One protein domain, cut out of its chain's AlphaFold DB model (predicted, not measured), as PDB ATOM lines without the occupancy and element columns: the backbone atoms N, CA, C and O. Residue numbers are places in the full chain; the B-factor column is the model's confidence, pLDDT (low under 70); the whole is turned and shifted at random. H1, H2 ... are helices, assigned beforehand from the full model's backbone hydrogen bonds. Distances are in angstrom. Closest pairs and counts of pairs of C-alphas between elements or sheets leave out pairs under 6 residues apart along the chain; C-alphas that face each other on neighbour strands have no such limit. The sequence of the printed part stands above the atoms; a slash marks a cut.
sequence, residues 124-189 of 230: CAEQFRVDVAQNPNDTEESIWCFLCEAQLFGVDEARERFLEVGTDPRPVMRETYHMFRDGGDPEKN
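What this domain is: This is residues 124 to 189 of the 230 residues of an uncharacterized protein of Phtheirospermum japonicum (UniProt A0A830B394). This is a flat group of helices in which the longest one, H2, stands between H1 and H4, while the short H3 folds back across the last part of H2 and reaches the end of H4. H1 and H2 make a helical hairpin, H4 runs beside H2 the same way, and residues 183 to 189 trail away from H4 on the side away from H2. The printed part has 66 residues with four named helices, H1, H2, H3 and H4 in that order, and no named strand; the class is all helix. The whole is compact, with a radius of gyration of the C-alphas of 11.5 A, and spans 34 by 29 by 14 A.

How they stand to each other: Begin with H1, residues 124 to 134, and look for H2, residues 139 to 153, the hub that touches three other helices. H1 and H2 touch and form a hairpin, at a shallow tilt of 28 degrees, opposite ways; their closest C-alphas are those of Ala 125 and Cys 145, 5.0 A apart. Next find H3, residues 155 to 160, which touches H2 at its residues 146 to 150 alone. Their closest C-alphas, of Ala 150 and Ala 158, are 5.1 A apart, at a steep tilt of 59 degrees. Then find H4, residues 171 to 182: it touches H2 at a shallow tilt of 23 degrees, the same way, with the C-alphas of Thr 139 and Tyr 177 closest at 6.3 A. The helix packing is part aligned, part crossed, with two of the four touching pairs at a shallow tilt. H4 only just touches H3, through its residues 180 to 182 alone, with 3 pairs of C-alphas within 8 A; the closest, of Arg 159 and Arg 181, are 5.8 A apart, and the two are about perpendicular at 80 degrees. H1 is apart from H3 and H4. In H1, H2, H3 and H4 every O i to N i+4 pair is within hydrogen-bond range.

Where its parts are: Find C-alpha 124 at (-28.689, -1.781, 7.047); from there H1 runs 15.7 A to C-alpha 134. H2 begins at C-alpha 139, at (-32.059, 6.110, 21.109), and runs 20.6 A to C-alpha 153. H3 follows, 8.9 A long. H4 runs 16.3 A and ends at C-alpha 182, at (-37.538, -4.812, 27.934).

The domain as a whole: The two C-alphas farthest apart are those of Gln 134 and Glu 187, at 35.3 A. The printed part has no cut. The links H1 to H2 and H2 to H3 are tight, and H3 to H4, with 10 residues between them, is short. The mean pLDDT of the printed part is 87.5, and residues 124 to 125 are under 70.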
ATOM      1  N   CYS A 124     -28.355  -3.086   6.465       63.03
ATOM      2  CA  CYS A 124     -28.689  -1.781   7.047       63.03
ATOM      3  C   CYS A 124     -28.749  -1.828   8.590       63.03
ATOM      4  O   CYS A 124     -28.378  -0.861   9.243       63.03
ATOM      5  N   ALA A 125     -29.087  -2.983   9.182       63.44
ATOM      6  CA  ALA A 125     -28.982  -3.197  10.629       63.44
ATOM      7  C   ALA A 125     -27.559  -2.949  11.173       63.44
ATOM      8  O   ALA A 125     -27.389  -2.326  12.218       63.44
ATOM      9  N   GLU A 126     -26.522  -3.373  10.442       73.44
ATOM     10  CA  GLU A 126     -25.127  -3.142  10.834       73.44
ATOM     11  C   GLU A 126     -24.732  -1.666  10.737       73.44
ATOM     12  O   GLU A 126     -23.897  -1.203  11.511       73.44
ATOM     13  N   GLN A 127     -25.351  -0.905   9.829       80.25
ATOM     14  CA  GLN A 127     -25.114   0.535   9.735       80.25
ATOM     15  C   GLN A 127     -25.557   1.244  11.020       80.25
ATOM     16  O   GLN A 127     -24.787   2.021  11.578       80.25
ATOM     17  N   PHE A 128     -26.725   0.891  11.561       82.81
ATOM     18  CA  PHE A 128     -27.217   1.464  12.815       82.81
ATOM     19  C   PHE A 128     -26.289   1.192  14.003       82.81
ATOM     20  O   PHE A 128     -26.097   2.058  14.857       82.81
ATOM     21  N   ARG A 129     -25.632   0.024  14.041       83.25
ATOM     22  CA  ARG A 129     -24.602  -0.261  15.055       83.25
ATOM     23  C   ARG A 129     -23.428   0.707  14.973       83.25
ATOM     24  O   ARG A 129     -22.923   1.157  16.002       83.25
ATOM     25  N   VAL A 130     -22.977   1.002  13.755       85.06
ATOM     26  CA  VAL A 130     -21.887   1.953  13.516       85.06
ATOM     27  C   VAL A 130     -22.309   3.362  13.922       85.06
ATOM     28  O   VAL A 130     -21.520   4.067  14.552       85.06
ATOM     29  N   ASP A 131     -23.543   3.751  13.620       82.38
ATOM     30  CA  ASP A 131     -24.052   5.093  13.903       82.38
ATOM     31  C   ASP A 131     -24.214   5.327  15.416       82.38
ATOM     32  O   ASP A 131     -23.745   6.343  15.936       82.38
ATOM     33  N   VAL A 132     -24.722   4.338  16.164       84.31
ATOM     34  CA  VAL A 132     -24.745   4.377  17.639       84.31
ATOM     35  C   VAL A 132     -23.335   4.481  18.226       84.31
ATOM     36  O   VAL A 132     -23.119   5.204  19.196       84.31
ATOM     37  N   ALA A 133     -22.335   3.815  17.641       80.62
ATOM     38  CA  ALA A 133     -20.957   3.944  18.117       80.62
ATOM     39  C   ALA A 133     -20.396   5.371  17.943       80.62
ATOM     40  O   ALA A 133     -19.503   5.771  18.693       80.62
ATOM     41  N   GLN A 134     -20.910   6.143  16.978       84.12
ATOM     42  CA  GLN A 134     -20.542   7.548  16.768       84.12
ATOM     43  C   GLN A 134     -21.358   8.505  17.645       84.12
ATOM     44  O   GLN A 134     -20.809   9.490  18.143       84.12
ATOM     45  N   ASN A 135     -22.643   8.215  17.859       84.44
ATOM     46  CA  ASN A 135     -23.527   8.956  18.752       84.44
ATOM     47  C   ASN A 135     -24.147   8.012  19.800       84.44
ATOM     48  O   ASN A 135     -25.272   7.539  19.629       84.44
ATOM     49  N   PRO A 136     -23.452   7.757  20.923       83.94
ATOM     50  CA  PRO A 136     -23.860   6.734  21.882       83.94
ATOM     51  C   PRO A 136     -25.128   7.076  22.664       83.94
ATOM     52  O   PRO A 136     -25.563   6.253  23.455       83.94
ATOM     53  N   ASN A 137     -25.726   8.256  22.479       86.69
ATOM     54  CA  ASN A 137     -27.000   8.637  23.099       86.69
ATOM     55  C   ASN A 137     -28.183   8.567  22.118       86.69
ATOM     56  O   ASN A 137     -29.289   8.983  22.473       86.69
ATOM     57  N   ASP A 138     -27.967   8.078  20.894       85.94
ATOM     58  CA  ASP A 138     -29.006   8.026  19.871       85.94
ATOM     59  C   ASP A 138     -29.964   6.850  20.082       85.94
ATOM     60  O   ASP A 138     -29.773   5.731  19.600       85.94
ATOM     61  N   THR A 139     -31.022   7.111  20.844       91.88
ATOM     62  CA  THR A 139     -32.059   6.110  21.109       91.88
ATOM     63  C   THR A 139     -32.757   5.661  19.832       91.88
ATOM     64  O   THR A 139     -33.147   4.498  19.731       91.88
ATOM     65  N   GLU A 140     -32.911   6.547  18.851       90.06
ATOM     66  CA  GLU A 140     -33.630   6.219  17.624       90.06
ATOM     67  C   GLU A 140     -32.861   5.169  16.828       90.06
ATOM     68  O   GLU A 140     -33.449   4.155  16.462       90.06
ATOM     69  N   GLU A 141     -31.545   5.327  16.680       90.56
ATOM     70  CA  GLU A 141     -30.711   4.345  15.973       90.56
ATOM     71  C   GLU A 141     -30.703   2.973  16.662       90.56
ATOM     72  O   GLU A 141     -30.747   1.936  15.996       90.56
ATOM     73  N   SER A 142     -30.753   2.934  18.000       92.19
ATOM     74  CA  SER A 142     -30.904   1.663  18.728       92.19
ATOM     75  C   SER A 142     -32.231   0.959  18.421       92.19
ATOM     76  O   SER A 142     -32.266  -0.262  18.246       92.19
ATOM     77  N   ILE A 143     -33.317   1.727  18.289       92.44
ATOM     78  CA  ILE A 143     -34.649   1.208  17.966       92.44
ATOM     79  C   ILE A 143     -34.707   0.771  16.498       92.44
ATOM     80  O   ILE A 143     -35.247  -0.297  16.210       92.44
ATOM     81  N   TRP A 144     -34.135   1.542  15.568       89.94
ATOM     82  CA  TRP A 144     -34.081   1.165  14.153       89.94
ATOM     83  C   TRP A 144     -33.272  -0.112  13.934       89.94
ATOM     84  O   TRP A 144     -33.739  -1.006  13.225       89.94
ATOM     85  N   CYS A 145     -32.128  -0.251  14.616       90.69
ATOM     86  CA  CYS A 145     -31.361  -1.495  14.641       90.69
ATOM     87  C   CYS A 145     -32.244  -2.666  15.082       90.69
ATOM     88  O   CYS A 145     -32.372  -3.648  14.353       90.69
ATOM     89  N   PHE A 146     -32.912  -2.530  16.230       92.81
ATOM     90  CA  PHE A 146     -33.788  -3.570  16.761       92.81
ATOM     91  C   PHE A 146     -34.906  -3.963  15.787       92.81
ATOM     92  O   PHE A 146     -35.140  -5.151  15.579       92.81
ATOM     93  N   LEU A 147     -35.591  -2.997  15.166       89.88
ATOM     94  CA  LEU A 147     -36.686  -3.277  14.232       89.88
ATOM     95  C   LEU A 147     -36.207  -4.048  12.996       89.88
ATOM     96  O   LEU A 147     -36.880  -4.980  12.553       89.88
ATOM     97  N   CYS A 148     -35.039  -3.694  12.454       85.88
ATOM     98  CA  CYS A 148     -34.440  -4.431  11.347       85.88
ATOM     99  C   CYS A 148     -34.024  -5.846  11.764       85.88
ATOM    100  O   CYS A 148     -34.298  -6.805  11.045       85.88
ATOM    101  N   GLU A 149     -33.396  -6.000  12.927       88.38
ATOM    102  CA  GLU A 149     -32.961  -7.305  13.426       88.38
ATOM    103  C   GLU A 149     -34.116  -8.220  13.805       88.38
ATOM    104  O   GLU A 149     -34.057  -9.412  13.526       88.38
ATOM    105  N   ALA A 150     -35.198  -7.678  14.360       91.19
ATOM    106  CA  ALA A 150     -36.391  -8.450  14.671       91.19
ATOM    107  C   ALA A 150     -37.005  -9.076  13.410       91.19
ATOM    108  O   ALA A 150     -37.526 -10.187  13.469       91.19
ATOM    109  N   GLN A 151     -36.901  -8.399  12.262       82.56
ATOM    110  CA  GLN A 151     -37.336  -8.938  10.972       82.56
ATOM    111  C   GLN A 151     -36.393 -10.029  10.431       82.56
ATOM    112  O   GLN A 151     -36.843 -10.917   9.709       82.56
ATOM    113  N   LEU A 152     -35.096  -9.963  10.749       83.00
ATOM    114  CA  LEU A 152     -34.084 -10.906  10.253       83.00
ATOM    115  C   LEU A 152     -33.938 -12.154  11.134       83.00
ATOM    116  O   LEU A 152     -33.778 -13.256  10.613       83.00
ATOM    117  N   PHE A 153     -33.978 -11.972  12.450       86.50
ATOM    118  CA  PHE A 153     -33.629 -12.975  13.460       86.50
ATOM    119  C   PHE A 153     -34.796 -13.310  14.400       86.50
ATOM    120  O   PHE A 153     -34.761 -14.303  15.118       86.50
ATOM    121  N   GLY A 154     -35.864 -12.512  14.378       90.31
ATOM    122  CA  GLY A 154     -36.965 -12.610  15.331       90.31
ATOM    123  C   GLY A 154     -36.786 -11.681  16.532       90.31
ATOM    124  O   GLY A 154     -35.694 -11.203  16.842       90.31
ATOM    125  N   VAL A 155     -37.900 -11.402  17.210       93.19
ATOM    126  CA  VAL A 155     -37.982 -10.406  18.292       93.19
ATOM    127  C   VAL A 155     -37.092 -10.763  19.483       93.19
ATOM    128  O   VAL A 155     -36.442  -9.878  20.033       93.19
ATOM    129  N   ASP A 156     -37.059 -12.034  19.881       94.31
ATOM    130  CA  ASP A 156     -36.329 -12.463  21.078       94.31
ATOM    131  C   ASP A 156     -34.812 -12.328  20.881       94.31
ATOM    132  O   ASP A 156     -34.146 -11.675  21.682       94.31
ATOM    133  N   GLU A 157     -34.280 -12.826  19.760       94.12
ATOM    134  CA  GLU A 157     -32.857 -12.688  19.418       94.12
ATOM    135  C   GLU A 157     -32.455 -11.216  19.216       94.12
ATOM    136  O   GLU A 157     -31.369 -10.798  19.624       94.12
ATOM    137  N   ALA A 158     -33.341 -10.393  18.643       93.25
ATOM    138  CA  ALA A 158     -33.102  -8.958  18.504       93.25
ATOM    139  C   ALA A 158     -33.047  -8.229  19.861       93.25
ATOM    140  O   ALA A 158     -32.282  -7.277  20.010       93.25
ATOM    141  N   ARG A 159     -33.808  -8.674  20.874       95.19
ATOM    142  CA  ARG A 159     -33.716  -8.120  22.238       95.19
ATOM    143  C   ARG A 159     -32.420  -8.514  22.938       95.19
ATOM    144  O   ARG A 159     -31.827  -7.676  23.609       95.19
ATOM    145  N   GLU A 160     -31.942  -9.743  22.754       94.94
ATOM    146  CA  GLU A 160     -30.633 -10.159  23.285       94.94
ATOM    147  C   GLU A 160     -29.482  -9.324  22.701       94.94
ATOM    148  O   GLU A 160     -28.477  -9.079  23.368       94.94
ATOM    149  N   ARG A 161     -29.646  -8.855  21.459       92.50
ATOM    150  CA  ARG A 161     -28.692  -8.011  20.726       92.50
ATOM    151  C   ARG A 161     -28.956  -6.506  20.830       92.50
ATOM    152  O   ARG A 161     -28.284  -5.734  20.139       92.50
ATOM    153  N   PHE A 162     -29.919  -6.087  21.653       94.19
ATOM    154  CA  PHE A 162     -30.372  -4.700  21.708       94.19
ATOM    155  C   PHE A 162     -29.219  -3.745  22.041       94.19
ATOM    156  O   PHE A 162     -28.474  -3.961  22.998       94.19
ATOM    157  N   LEU A 163     -29.072  -2.668  21.264       92.31
ATOM    158  CA  LEU A 163     -27.976  -1.719  21.453       92.31
ATOM    159  C   LEU A 163     -28.156  -0.904  22.739       92.31
ATOM    160  O   LEU A 163     -29.185  -0.263  22.974       92.31
ATOM    161  N   GLU A 164     -27.124  -0.899  23.580       91.56
ATOM    162  CA  GLU A 164     -27.078  -0.033  24.750       91.56
ATOM    163  C   GLU A 164     -26.668   1.381  24.349       91.56
ATOM    164  O   GLU A 164     -25.592   1.595  23.793       91.56
ATOM    165  N   VAL A 165     -27.537   2.344  24.656       90.75
ATOM    166  CA  VAL A 165     -27.267   3.771  24.481       90.75
ATOM    167  C   VAL A 165     -27.308   4.480  25.828       90.75
ATOM    168  O   VAL A 165     -27.958   4.030  26.779       90.75
ATOM    169  N   GLY A 166     -26.605   5.603  25.918       89.00
ATOM    170  CA  GLY A 166     -26.655   6.490  27.065       89.00
ATOM    171  C   GLY A 166     -28.012   7.185  27.210       89.00
ATOM    172  O   GLY A 166     -29.011   6.854  26.567       89.00
ATOM    173  N   THR A 167     -28.087   8.124  28.147       89.75
ATOM    174  CA  THR A 167     -29.361   8.745  28.515       89.75
ATOM    175  C   THR A 167     -29.789   9.775  27.473       89.75
ATOM    176  O   THR A 167     -29.193  10.846  27.372       89.75
ATOM    177  N   ASP A 168     -30.864   9.476  26.743       90.19
ATOM    178  CA  ASP A 168     -31.545  10.466  25.910       90.19
ATOM    179  C   ASP A 168     -32.193  11.540  26.804       90.19
ATOM    180  O   ASP A 168     -32.923  11.195  27.742       90.19
ATOM    181  N   PRO A 169     -31.943  12.839  26.553       90.38
ATOM    182  CA  PRO A 169     -32.511  13.918  27.356       90.38
ATOM    183  C   PRO A 169     -34.033  14.045  27.210       90.38
ATOM    184  O   PRO A 169     -34.658  14.744  28.006       90.38
ATOM    185  N   ARG A 170     -34.643  13.408  26.202       90.75
ATOM    186  CA  ARG A 170     -36.089  13.412  25.959       90.75
ATOM    187  C   ARG A 170     -36.729  12.269  26.760       90.75
ATOM    188  O   ARG A 170     -36.569  11.108  26.376       90.75
ATOM    189  N   PRO A 171     -37.525  12.547  27.813       90.50
ATOM    190  CA  PRO A 171     -38.089  11.495  28.665       90.50
ATOM    191  C   PRO A 171     -38.909  10.453  27.892       90.50
ATOM    192  O   PRO A 171     -38.776   9.258  28.135       90.50
ATOM    193  N   VAL A 172     -39.675  10.894  26.888       88.56
ATOM    194  CA  VAL A 172     -40.480  10.013  26.022       88.56
ATOM    195  C   VAL A 172     -39.609   9.020  25.249       88.56
ATOM    196  O   VAL A 172     -39.963   7.849  25.123       88.56
ATOM    197  N   MET A 173     -38.448   9.454  24.756       90.62
ATOM    198  CA  MET A 173     -37.532   8.549  24.061       90.62
ATOM    199  C   MET A 173     -36.913   7.553  25.028       90.62
ATOM    200  O   MET A 173     -36.772   6.384  24.684       90.62
ATOM    201  N   ARG A 174     -36.638   7.969  26.268       91.00
ATOM    202  CA  ARG A 174     -36.149   7.051  27.295       91.00
ATOM    203  C   ARG A 174     -37.166   5.966  27.643       91.00
ATOM    204  O   ARG A 174     -36.795   4.804  27.774       91.00
ATOM    205  N   GLU A 175     -38.441   6.318  27.764       89.12
ATOM    206  CA  GLU A 175     -39.512   5.332  27.944       89.12
ATOM    207  C   GLU A 175     -39.633   4.405  26.729       89.12
ATOM    208  O   GLU A 175     -39.750   3.189  26.882       89.12
ATOM    209  N   THR A 176     -39.521   4.963  25.521       90.44
ATOM    210  CA  THR A 176     -39.557   4.196  24.269       90.44
ATOM    211  C   THR A 176     -38.401   3.191  24.193       90.44
ATOM    212  O   THR A 176     -38.625   2.032  23.852       90.44
ATOM    213  N   TYR A 177     -37.189   3.591  24.583       93.06
ATOM    214  CA  TYR A 177     -36.027   2.704  24.687       93.06
ATOM    215  C   TYR A 177     -36.330   1.478  25.559       93.06
ATOM    216  O   TYR A 177     -36.170   0.343  25.114       93.06
ATOM    217  N   HIS A 178     -36.832   1.702  26.778       92.06
ATOM    218  CA  HIS A 178     -37.187   0.626  27.708       92.06
ATOM    219  C   HIS A 178     -38.315  -0.258  27.177       92.06
ATOM    220  O   HIS A 178     -38.277  -1.474  27.330       92.06
ATOM    221  N   MET A 179     -39.299   0.322  26.489       91.38
ATOM    222  CA  MET A 179     -40.367  -0.452  25.862       91.38
ATOM    223  C   MET A 179     -39.825  -1.448  24.825       91.38
ATOM    224  O   MET A 179     -40.238  -2.608  24.819       91.38
ATOM    225  N   PHE A 180     -38.902  -1.026  23.957       93.00
ATOM    226  CA  PHE A 180     -38.342  -1.908  22.930       93.00
ATOM    227  C   PHE A 180     -37.337  -2.919  23.499       93.00
ATOM    228  O   PHE A 180     -37.420  -4.102  23.159       93.00
ATOM    229  N   ARG A 181     -36.460  -2.479  24.411       93.62
ATOM    230  CA  ARG A 181     -35.464  -3.327  25.081       93.62
ATOM    231  C   ARG A 181     -36.113  -4.398  25.961       93.62
ATOM    232  O   ARG A 181     -35.795  -5.575  25.830       93.62
ATOM    233  N   ASP A 182     -37.037  -3.988  26.827       91.69
ATOM    234  CA  ASP A 182     -37.538  -4.812  27.934       91.69
ATOM    235  C   ASP A 182     -38.924  -5.426  27.641       91.69
ATOM    236  O   ASP A 182     -39.447  -6.214  28.424       91.69
ATOM    237  N   GLY A 183     -39.533  -5.088  26.497       86.69
ATOM    238  CA  GLY A 183     -40.822  -5.632  26.050       86.69
ATOM    239  C   GLY A 183     -42.060  -4.860  26.505       86.69
ATOM    240  O   GLY A 183     -43.170  -5.232  26.122       86.69
ATOM    241  N   GLY A 184     -41.869  -3.756  27.231       81.81
ATOM    242  CA  GLY A 184     -42.941  -2.896  27.722       81.81
ATOM    243  C   GLY A 184     -43.767  -3.537  28.841       81.81
ATOM    244  O   GLY A 184     -43.763  -4.745  29.050       81.81
ATOM    245  N   ASP A 185     -44.490  -2.699  29.578       81.75
ATOM    246  CA  ASP A 185     -45.395  -3.138  30.639       81.75
ATOM    247  C   ASP A 185     -46.835  -3.184  30.092       81.75
ATOM    248  O   ASP A 185     -47.369  -2.131  29.718       81.75
ATOM    249  N   PRO A 186     -47.483  -4.366  30.023       80.75
ATOM    250  CA  PRO A 186     -48.849  -4.492  29.526       80.75
ATOM    251  C   PRO A 186     -49.858  -3.631  30.293       80.75
ATOM    252  O   PRO A 186     -50.819  -3.149  29.691       80.75
ATOM    253  N   GLU A 187     -49.641  -3.400  31.590       82.62
ATOM    254  CA  GLU A 187     -50.534  -2.587  32.424       82.62
ATOM    255  C   GLU A 187     -50.416  -1.091  32.105       82.62
ATOM    256  O   GLU A 187     -51.359  -0.324  32.299       82.62
ATOM    257  N   LYS A 188     -49.278  -0.672  31.540       79.25
ATOM    258  CA  LYS A 188     -49.033   0.699  31.069       79.25
ATOM    259  C   LYS A 188     -49.378   0.890  29.594       79.25
ATOM    260  O   LYS A 188     -49.060   1.931  29.021       79.25
ATOM    261  N   ASN A 189     -50.031  -0.081  28.958       79.19
ATOM    262  CA  ASN A 189     -50.451   0.047  27.570       79.19
ATOM    263  C   ASN A 189     -51.641   1.008  27.437       79.19
ATOM    264  O   ASN A 189     -52.806   0.622  27.540       79.19
TER     265      ASN A 189